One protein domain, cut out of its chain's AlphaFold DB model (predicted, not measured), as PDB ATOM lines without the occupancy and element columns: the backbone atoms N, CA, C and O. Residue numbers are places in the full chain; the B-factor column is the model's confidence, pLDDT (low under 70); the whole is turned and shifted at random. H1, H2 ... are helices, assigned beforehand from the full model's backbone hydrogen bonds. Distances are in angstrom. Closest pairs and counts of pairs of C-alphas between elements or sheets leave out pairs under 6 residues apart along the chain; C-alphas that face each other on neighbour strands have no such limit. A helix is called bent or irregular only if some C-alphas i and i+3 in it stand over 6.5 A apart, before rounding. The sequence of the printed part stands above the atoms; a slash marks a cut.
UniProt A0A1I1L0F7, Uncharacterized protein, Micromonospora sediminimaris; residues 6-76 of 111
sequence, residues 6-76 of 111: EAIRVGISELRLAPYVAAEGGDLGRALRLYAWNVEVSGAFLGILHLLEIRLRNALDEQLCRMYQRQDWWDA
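What this domain is: This is residues 6 to 76 of the 111 residues of an uncharacterized protein of Micromonospora sediminimaris (UniProt A0A1I1L0F7). One long, bent helix, H3, makes the length of the domain, with the short helix H2 packed crosswise near its first end and the still shorter H1 close by at that same end. Past the far end of H3, residues 69 to 76 fold back as a short tail, while residues 37 to 60 of H3 stand free between the two ends. The printed part has 71 residues with three named helices, in the order H1, H2, H3, and no named strand; its class is all helix. The whole is extended, with a radius of gyration of the C-alphas of 20.7 A and spans of 59 by 21 by 21 A.

How they stand to each other: H1, residues 6 to 11, is joined by a tight link to H2, residues 14 to 23, yet the two are apart. H3, residues 28 to 68, was assigned as one helix by its hydrogen bonds but is bent: C-alphas 44 and 47 are 6.6 A apart. Its arms, H3a, residues 28 to 44, and H3b, residues 47 to 68, stand at a steep tilt of 46 degrees. H1 and H3a only just touch, with 3 pairs of C-alphas within 8 A; the closest C-alphas are those of Ile 8 and Leu 32, 7.1 A apart, and H3a takes part with residues 32 to 36 alone. Their lines are about perpendicular, at 81 degrees. H2 touches H3a, which takes part with residues 28 to 35 alone; the closest C-alphas are those of Tyr 20 and Ala 31, 4.8 A apart. These lines are about perpendicular too, at 75 degrees. H3b is apart from H1 and H2. Every O i to N i+4 pair is within hydrogen-bond range in H1, H3a and H3b, against 4 of 6 in H2.

Where its parts are: H1 begins at C-alpha 6, (8.621, -6.334, -4.840), and is 8.6 A long. H2 is 14.0 A long and irregular, but only just: C-alphas 16 and 19 are 6.9 A apart. H3a runs 24.3 A from C-alpha 28, (9.436, -17.689, -1.353), and H3b 31.7 A to C-alpha 68, (55.396, -10.191, -30.847).

The domain as a whole: The C-alphas farthest apart, those of Asp 27 and Gln 69, are 59.4 A apart. The printed part has no cut, and the links H1 to H2 and H2 to H3 are both tight. Mean pLDDT of the printed part is 91.0, that of H1 is 73, and no printed residue is under 70.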
ATOM      1  N   GLU A   6       9.705  -6.325  -3.852       72.12
ATOM      2  CA  GLU A   6       8.621  -6.334  -4.840       72.12
ATOM      3  C   GLU A   6       9.140  -6.314  -6.287       72.12
ATOM      4  O   GLU A   6       8.610  -7.013  -7.149       72.12
ATOM      5  N   ALA A   7      10.219  -5.571  -6.553       70.44
ATOM      6  CA  ALA A   7      10.814  -5.498  -7.885       70.44
ATOM      7  C   ALA A   7      11.519  -6.807  -8.264       70.44
ATOM      8  O   ALA A   7      11.453  -7.232  -9.416       70.44
ATOM      9  N   ILE A   8      12.151  -7.476  -7.291       72.88
ATOM     10  CA  ILE A   8      12.758  -8.797  -7.495       72.88
ATOM     11  C   ILE A   8      11.670  -9.816  -7.847       72.88
ATOM     12  O   ILE A   8      11.818 -10.561  -8.812       72.88
ATOM     13  N   ARG A   9      10.552  -9.820  -7.107       70.50
ATOM     14  CA  ARG A   9       9.461 -10.777  -7.334       70.50
ATOM     15  C   ARG A   9       8.855 -10.662  -8.736       70.50
ATOM     16  O   ARG A   9       8.529 -11.680  -9.331       70.50
ATOM     17  N   VAL A  10       8.693  -9.443  -9.251       76.38
ATOM     18  CA  VAL A  10       8.049  -9.201 -10.556       76.38
ATOM     19  C   VAL A  10       9.038  -9.310 -11.727       76.38
ATOM     20  O   VAL A  10       8.640  -9.672 -12.831       76.38
ATOM     21  N   GLY A  11      10.323  -9.008 -11.513       76.56
ATOM     22  CA  GLY A  11      11.320  -8.903 -12.585       76.56
ATOM     23  C   GLY A  11      12.191 -10.141 -12.823       76.56
ATOM     24  O   GLY A  11      12.969 -10.157 -13.780       76.56
ATOM     25  N   ILE A  12      12.118 -11.163 -11.966       81.81
ATOM     26  CA  ILE A  12      13.004 -12.332 -12.040       81.81
ATOM     27  C   ILE A  12      12.290 -13.552 -12.592       81.81
ATOM     28  O   ILE A  12      11.207 -13.921 -12.156       81.81
ATOM     29  N   SER A  13      12.952 -14.207 -13.548       84.06
ATOM     30  CA  SER A  13      12.480 -15.469 -14.097       84.06
ATOM     31  C   SER A  13      12.471 -16.559 -13.033       84.06
ATOM     32  O   SER A  13      13.414 -16.698 -12.252       84.06
ATOM     33  N   GLU A  14      11.446 -17.402 -13.074       81.19
ATOM     34  CA  GLU A  14      11.296 -18.543 -12.171       81.19
ATOM     35  C   GLU A  14      12.536 -19.447 -12.174       81.19
ATOM     36  O   GLU A  14      13.022 -19.820 -11.114       81.19
ATOM     37  N   LEU A  15      13.154 -19.675 -13.341       87.50
ATOM     38  CA  LEU A  15      14.398 -20.442 -13.461       87.50
ATOM     39  C   LEU A  15      15.559 -19.858 -12.634       87.50
ATOM     40  O   LEU A  15      16.376 -20.608 -12.104       87.50
ATOM     41  N   ARG A  16      15.649 -18.526 -12.517       88.44
ATOM     42  CA  ARG A  16      16.680 -17.875 -11.696       88.44
ATOM     43  C   ARG A  16      16.369 -17.962 -10.209       88.44
ATOM     44  O   ARG A  16      17.308 -17.995  -9.422       88.44
ATOM     45  N   LEU A  17      15.094 -17.991  -9.826       90.94
ATOM     46  CA  LEU A  17      14.677 -18.027  -8.424       90.94
ATOM     47  C   LEU A  17      14.562 -19.460  -7.870       90.94
ATOM     48  O   LEU A  17      14.786 -19.670  -6.681       90.94
ATOM     49  N   ALA A  18      14.297 -20.444  -8.733       91.62
ATOM     50  CA  ALA A  18      14.160 -21.864  -8.414       91.62
ATOM     51  C   ALA A  18      15.254 -22.431  -7.486       91.62
ATOM     52  O   ALA A  18      14.888 -23.063  -6.492       91.62
ATOM     53  N   PRO A  19      16.566 -22.196  -7.710       94.62
ATOM     54  CA  PRO A  19      17.590 -22.708  -6.796       94.62
ATOM     55  C   PRO A  19      17.492 -22.109  -5.384       94.62
ATOM     56  O   PRO A  19      17.775 -22.800  -4.411       94.62
ATOM     57  N   TYR A  20      17.040 -20.859  -5.249       94.56
ATOM     58  CA  TYR A  20      16.859 -20.199  -3.952       94.56
ATOM     59  C   TYR A  20      15.598 -20.693  -3.238       94.56
ATOM     60  O   TYR A  20      15.615 -20.895  -2.030       94.56
ATOM     61  N   VAL A  21      14.512 -20.939  -3.981       94.69
ATOM     62  CA  VAL A  21      13.275 -21.527  -3.433       94.69
ATOM     63  C   VAL A  21      13.526 -22.943  -2.931       94.69
ATOM     64  O   VAL A  21      13.082 -23.289  -1.839       94.69
ATOM     65  N   ALA A  22      14.275 -23.747  -3.690       96.12
ATOM     66  CA  ALA A  22      14.664 -25.089  -3.271       96.12
ATOM     67  C   ALA A  22      15.542 -25.063  -2.007       96.12
ATOM     68  O   ALA A  22      15.302 -25.843  -1.088       96.12
ATOM     69  N   ALA A  23      16.514 -24.145  -1.934       95.75
ATOM     70  CA  ALA A  23      17.387 -23.987  -0.767       95.75
ATOM     71  C   ALA A  23      16.625 -23.573   0.506       95.75
ATOM     72  O   ALA A  23      16.988 -23.992   1.601       95.75
ATOM     73  N   GLU A  24      15.546 -22.801   0.362       97.19
ATOM     74  CA  GLU A  24      14.721 -22.310   1.474       97.19
ATOM     75  C   GLU A  24      13.468 -23.168   1.734       97.19
ATOM     76  O   GLU A  24      12.534 -22.734   2.411       97.19
ATOM     77  N   GLY A  25      13.414 -24.391   1.195       94.31
ATOM     78  CA  GLY A  25      12.328 -25.341   1.464       94.31
ATOM     79  C   GLY A  25      10.956 -24.895   0.950       94.31
ATOM     80  O   GLY A  25       9.935 -25.247   1.535       94.31
ATOM     81  N   GLY A  26      10.918 -24.102  -0.124       92.19
ATOM     82  CA  GLY A  26       9.683 -23.567  -0.699       92.19
ATOM     83  C   GLY A  26       9.249 -22.209  -0.134       92.19
ATOM     84  O   GLY A  26       8.301 -21.621  -0.655       92.19
ATOM     85  N   ASP A  27       9.931 -21.668   0.884       93.94
ATOM     86  CA  ASP A  27       9.630 -20.333   1.417       93.94
ATOM     87  C   ASP A  27      10.112 -19.246   0.442       93.94
ATOM     88  O   ASP A  27      11.281 -18.845   0.419       93.94
ATOM     89  N   LEU A  28       9.178 -18.737  -0.364       89.62
ATOM     90  CA  LEU A  28       9.436 -17.689  -1.353       89.62
ATOM     91  C   LEU A  28       9.996 -16.401  -0.723       89.62
ATOM     92  O   LEU A  28      10.819 -15.717  -1.334       89.62
ATOM     93  N   GLY A  29       9.579 -16.073   0.501       89.81
ATOM     94  CA  GLY A  29      10.035 -14.882   1.210       89.81
ATOM     95  C   GLY A  29      11.497 -14.953   1.600       89.81
ATOM     96  O   GLY A  29      12.245 -13.989   1.412       89.81
ATOM     97  N   ARG A  30      11.920 -16.101   2.120       92.56
ATOM     98  CA  ARG A  30      13.332 -16.370   2.402       92.56
ATOM     99  C   ARG A  30      14.148 -16.457   1.121       92.56
ATOM    100  O   ARG A  30      15.203 -15.831   1.056       92.56
ATOM    101  N   ALA A  31      13.627 -17.112   0.086       92.81
ATOM    102  CA  ALA A  31      14.313 -17.262  -1.196       92.81
ATOM    103  C   ALA A  31      14.636 -15.911  -1.847       92.81
ATOM    104  O   ALA A  31      15.754 -15.682  -2.308       92.81
ATOM    105  N   LEU A  32      13.682 -14.979  -1.839       91.31
ATOM    106  CA  LEU A  32      13.877 -13.629  -2.368       91.31
ATOM    107  C   LEU A  32      14.860 -12.801  -1.523       91.31
ATOM    108  O   LEU A  32      15.627 -12.018  -2.084       91.31
ATOM    109  N   ARG A  33      14.898 -12.995  -0.196       91.31
ATOM    110  CA  ARG A  33      15.931 -12.385   0.666       91.31
ATOM    111  C   ARG A  33      17.321 -12.944   0.368       91.31
ATOM    112  O   ARG A  33      18.263 -12.168   0.236       91.31
ATOM    113  N   LEU A  34      17.442 -14.262   0.218       93.12
ATOM    114  CA  LEU A  34      18.700 -14.914  -0.137       93.12
ATOM    115  C   LEU A  34      19.192 -14.454  -1.517       93.12
ATOM    116  O   LEU A  34      20.372 -14.152  -1.693       93.12
ATOM    117  N   TYR A  35      18.276 -14.324  -2.478       92.06
ATOM    118  CA  TYR A  35      18.579 -13.763  -3.789       92.06
ATOM    119  C   TYR A  35      19.083 -12.314  -3.693       92.06
ATOM    120  O   TYR A  35      20.107 -11.981  -4.289       92.06
ATOM    121  N   ALA A  36      18.395 -11.455  -2.932       90.88
ATOM    122  CA  ALA A  36      18.807 -10.067  -2.732       90.88
ATOM    123  C   ALA A  36      20.217  -9.982  -2.133       90.88
ATOM    124  O   ALA A  36      21.047  -9.215  -2.619       90.88
ATOM    125  N   TRP A  37      20.516 -10.831  -1.149       93.38
ATOM    126  CA  TRP A  37      21.843 -10.906  -0.549       93.38
ATOM    127  C   TRP A  37      22.915 -11.333  -1.561       93.38
ATOM    128  O   TRP A  37      23.975 -10.715  -1.632       93.38
ATOM    129  N   ASN A  38      22.626 -12.318  -2.418       93.06
ATOM    130  CA  ASN A  38      23.544 -12.696  -3.496       93.06
ATOM    131  C   ASN A  38      23.817 -11.529  -4.464       93.06
ATOM    132  O   ASN A  38      24.959 -11.315  -4.874       93.06
ATOM    133  N   VAL A  39      22.793 -10.744  -4.811       90.81
ATOM    134  CA  VAL A  39      22.963  -9.548  -5.653       90.81
ATOM    135  C   VAL A  39      23.841  -8.507  -4.969       90.81
ATOM    136  O   VAL A  39      24.726  -7.951  -5.617       90.81
ATOM    137  N   GLU A  40      23.637  -8.250  -3.679       92.81
ATOM    138  CA  GLU A  40      24.450  -7.295  -2.919       92.81
ATOM    139  C   GLU A  40      25.920  -7.719  -2.848       92.81
ATOM    140  O   GLU A  40      26.806  -6.915  -3.143       92.81
ATOM    141  N   VAL A  41      26.180  -8.990  -2.529       94.25
ATOM    142  CA  VAL A  41      27.538  -9.551  -2.489       94.25
ATOM    143  C   VAL A  41      28.182  -9.476  -3.872       94.25
ATOM    144  O   VAL A  41      29.284  -8.948  -4.011       94.25
ATOM    145  N   SER A  42      27.479  -9.922  -4.916       93.19
ATOM    146  CA  SER A  42      27.959  -9.845  -6.302       93.19
ATOM    147  C   SER A  42      28.259  -8.402  -6.719       93.19
ATOM    148  O   SER A  42      29.288  -8.130  -7.337       93.19
ATOM    149  N   GLY A  43      27.395  -7.458  -6.336       94.19
ATOM    150  CA  GLY A  43      27.575  -6.031  -6.579       94.19
ATOM    151  C   GLY A  43      28.817  -5.464  -5.892       94.19
ATOM    152  O   GLY A  43      29.546  -4.687  -6.508       94.19
ATOM    153  N   ALA A  44      29.111  -5.892  -4.662       95.38
ATOM    154  CA  ALA A  44      30.316  -5.481  -3.942       95.38
ATOM    155  C   ALA A  44      31.610  -5.911  -4.661       95.38
ATOM    156  O   ALA A  44      32.608  -5.189  -4.622       95.38
ATOM    157  N   PHE A  45      31.591  -7.042  -5.375       96.00
ATOM    158  CA  PHE A  45      32.742  -7.510  -6.153       96.00
ATOM    159  C   PHE A  45      32.963  -6.753  -7.465       96.00
ATOM    160  O   PHE A  45      34.095  -6.741  -7.952       96.00
ATOM    161  N   LEU A  46      31.948  -6.088  -8.035       95.31
ATOM    162  CA  LEU A  46      32.071  -5.424  -9.342       95.31
ATOM    163  C   LEU A  46      33.210  -4.399  -9.383       95.31
ATOM    164  O   LEU A  46      33.944  -4.342 -10.367       95.31
ATOM    165  N   GLY A  47      33.405  -3.631  -8.308       95.06
ATOM    166  CA  GLY A  47      34.483  -2.641  -8.237       95.06
ATOM    167  C   GLY A  47      35.878  -3.273  -8.278       95.06
ATOM    168  O   GLY A  47      36.747  -2.822  -9.021       95.06
ATOM    169  N   ILE A  48      36.090  -4.354  -7.523       96.38
ATOM    170  CA  ILE A  48      37.385  -5.051  -7.485       96.38
ATOM    171  C   ILE A  48      37.632  -5.791  -8.803       96.38
ATOM    172  O   ILE A  48      38.739  -5.736  -9.334       96.38
ATOM    173  N   LEU A  49      36.604  -6.434  -9.363       96.31
ATOM    174  CA  LEU A  49      36.694  -7.103 -10.662       96.31
ATOM    175  C   LEU A  49      37.031  -6.121 -11.786       96.31
ATOM    176  O   LEU A  49      37.848  -6.446 -12.639       96.31
ATOM    177  N   HIS A  50      36.477  -4.908 -11.752       94.88
ATOM    178  CA  HIS A  50      36.816  -3.861 -12.713       94.88
ATOM    179  C   HIS A  50      38.299  -3.463 -12.642       94.88
ATOM    180  O   HIS A  50      38.979  -3.373 -13.664       94.88
ATOM    181  N   LEU A  51      38.840  -3.278 -11.432       97.06
ATOM    182  CA  LEU A  51      40.263  -2.976 -11.255       97.06
ATOM    183  C   LEU A  51      41.156  -4.140 -11.702       97.06
ATOM    184  O   LEU A  51      42.172  -3.916 -12.364       97.06
ATOM    185  N   LEU A  52      40.772  -5.373 -11.363       97.62
ATOM    186  CA  LEU A  52      41.471  -6.578 -11.797       97.62
ATOM    187  C   LEU A  52      41.495  -6.680 -13.323       97.62
ATOM    188  O   LEU A  52      42.555  -6.924 -13.887       97.62
ATOM    189  N   GLU A  53      40.359  -6.460 -13.984       97.25
ATOM    190  CA  GLU A  53      40.242  -6.490 -15.442       97.25
ATOM    191  C   GLU A  53      41.224  -5.514 -16.096       97.25
ATOM    192  O   GLU A  53      41.987  -5.912 -16.976       97.25
ATOM    193  N   ILE A  54      41.251  -4.255 -15.644       96.88
ATOM    194  CA  ILE A  54      42.153  -3.231 -16.191       96.88
ATOM    195  C   ILE A  54      43.612  -3.650 -16.004       96.88
ATOM    196  O   ILE A  54      44.403  -3.593 -16.945       96.88
ATOM    197  N   ARG A  55      43.985  -4.088 -14.795       97.69
ATOM    198  CA  ARG A  55      45.371  -4.480 -14.501       97.69
ATOM    199  C   ARG A  55      45.796  -5.711 -15.287       97.69
ATOM    200  O   ARG A  55      46.901  -5.723 -15.821       97.69
ATOM    201  N   LEU A  56      44.925  -6.708 -15.386       97.19
ATOM    202  CA  LEU A  56      45.183  -7.919 -16.148       97.19
ATOM    203  C   LEU A  56      45.317  -7.607 -17.638       97.19
ATOM    204  O   LEU A  56      46.274  -8.054 -18.260       97.19
ATOM    205  N   ARG A  57      44.403  -6.808 -18.201       92.38
ATOM    206  CA  ARG A  57      44.449  -6.391 -19.606       92.38
ATOM    207  C   ARG A  57      45.754  -5.671 -19.926       92.38
ATOM    208  O   ARG A  57      46.397  -6.035 -20.900       92.38
ATOM    209  N   ASN A  58      46.161  -4.709 -19.099       96.00
ATOM    210  CA  ASN A  58      47.398  -3.958 -19.316       96.00
ATOM    211  C   ASN A  58      48.634  -4.857 -19.201       96.00
ATOM    212  O   ASN A  58      49.527  -4.783 -20.036       96.00
ATOM    213  N   ALA A  59      48.674  -5.743 -18.202       97.00
ATOM    214  CA  ALA A  59      49.781  -6.680 -18.053       97.00
ATOM    215  C   ALA A  59      49.881  -7.626 -19.260       97.00
ATOM    216  O   ALA A  59      50.973  -7.840 -19.780       97.00
ATOM    217  N   LEU A  60      48.752  -8.167 -19.728       94.56
ATOM    218  CA  LEU A  60      48.708  -9.011 -20.922       94.56
ATOM    219  C   LEU A  60      49.137  -8.241 -22.171       94.56
ATOM    220  O   LEU A  60      49.941  -8.759 -22.937       94.56
ATOM    221  N   ASP A  61      48.651  -7.015 -22.350       93.00
ATOM    222  CA  ASP A  61      49.027  -6.148 -23.466       93.00
ATOM    223  C   ASP A  61      50.541  -5.901 -23.502       93.00
ATOM    224  O   ASP A  61      51.178  -6.129 -24.529       93.00
ATOM    225  N   GLU A  62      51.152  -5.569 -22.361       94.88
ATOM    226  CA  GLU A  62      52.603  -5.400 -22.256       94.88
ATOM    227  C   GLU A  62      53.371  -6.679 -22.611       94.88
ATOM    228  O   GLU A  62      54.360  -6.625 -23.348       94.88
ATOM    229  N   GLN A  63      52.945  -7.834 -22.086       95.50
ATOM    230  CA  GLN A  63      53.626  -9.100 -22.365       95.50
ATOM    231  C   GLN A  63      53.487  -9.505 -23.834       95.50
ATOM    232  O   GLN A  63      54.456  -9.960 -24.436       95.50
ATOM    233  N   LEU A  64      52.313  -9.312 -24.432       92.81
ATOM    234  CA  LEU A  64      52.056  -9.675 -25.824       92.81
ATOM    235  C   LEU A  64      52.765  -8.721 -26.787       92.81
ATOM    236  O   LEU A  64      53.379  -9.189 -27.746       92.81
ATOM    237  N   CYS A  65      52.812  -7.422 -26.479       93.56
ATOM    238  CA  CYS A  65      53.633  -6.467 -27.222       93.56
ATOM    239  C   CYS A  65      55.111  -6.875 -27.230       93.56
ATOM    240  O   CYS A  65      55.769  -6.821 -28.269       93.56
ATOM    241  N   ARG A  66      55.637  -7.319 -26.080       94.56
ATOM    242  CA  ARG A  66      57.017  -7.816 -25.966       94.56
ATOM    243  C   ARG A  66      57.211  -9.146 -26.688       94.56
ATOM    244  O   ARG A  66      58.255  -9.347 -27.292       94.56
ATOM    245  N   MET A  67      56.243 -10.052 -26.654       93.12
ATOM    246  CA  MET A  67      56.380 -11.351 -27.313       93.12
ATOM    247  C   MET A  67      56.401 -11.218 -28.841       93.12
ATOM    248  O   MET A  67      57.241 -11.828 -29.493       93.12
ATOM    249  N   TYR A  68      55.521 -10.384 -29.399       91.88
ATOM    250  CA  TYR A  68      55.396 -10.191 -30.847       91.88
ATOM    251  C   TYR A  68      56.217  -9.013 -31.392       91.88
ATOM    252  O   TYR A  68      56.230  -8.785 -32.602       91.88
ATOM    253  N   GLN A  69      56.892  -8.259 -30.515       93.62
ATOM    254  CA  GLN A  69      57.686  -7.071 -30.858       93.62
ATOM    255  C   GLN A  69      56.891  -6.037 -31.678       93.62
ATOM    256  O   GLN A  69      57.403  -5.426 -32.616       93.62
ATOM    257  N   ARG A  70      55.610  -5.855 -31.339       89.38
ATOM    258  CA  ARG A  70      54.681  -4.958 -32.040       89.38
ATOM    259  C   ARG A  70      53.552  -4.501 -31.126       89.38
ATOM    260  O   ARG A  70      53.192  -5.219 -30.202       89.38
ATOM    261  N   GLN A  71      52.988  -3.326 -31.393       87.81
ATOM    262  CA  GLN A  71      51.870  -2.793 -30.601       87.81
ATOM    263  C   GLN A  71      50.523  -3.399 -31.009       87.81
ATOM    264  O   GLN A  71      49.639  -3.559 -30.181       87.81
ATOM    265  N   ASP A  72      50.382  -3.790 -32.270       88.38
ATOM    266  CA  ASP A  72      49.213  -4.439 -32.860       88.38
ATOM    267  C   ASP A  72      49.302  -5.971 -32.755       88.38
ATOM    268  O   ASP A  72      49.021  -6.707 -33.701       88.38
ATOM    269  N   TRP A  73      49.712  -6.481 -31.589       87.44
ATOM    270  CA  TRP A  73      49.942  -7.915 -31.370       87.44
ATOM    271  C   TRP A  73      48.713  -8.781 -31.676       87.44
ATOM    272  O   TRP A  73      48.872  -9.944 -32.027       87.44
ATOM    273  N   TRP A  74      47.497  -8.232 -31.587       85.00
ATOM    274  CA  TRP A  74      46.245  -8.929 -31.912       85.00
ATOM    275  C   TRP A  74      46.078  -9.249 -33.404       85.00
ATOM    276  O   TRP A  74      45.233 -10.077 -33.742       85.00
ATOM    277  N   ASP A  75      46.852  -8.596 -34.274       85.56
ATOM    278  CA  ASP A  75      46.920  -8.851 -35.718       85.56
ATOM    279  C   ASP A  75      48.238  -9.551 -36.106       85.56
ATOM    280  O   ASP A  75      48.653  -9.575 -37.266       85.56
ATOM    281  N   ALA A  76      48.947 -10.126 -35.126       85.19
ATOM    282  CA  ALA A  76      50.138 -10.912 -35.403       85.19
ATOM    283  C   ALA A  76      49.772 -12.189 -36.192       85.19
ATOM    284  O   ALA A  76      48.882 -12.939 -35.778       85.19
TER     285      ALA A  76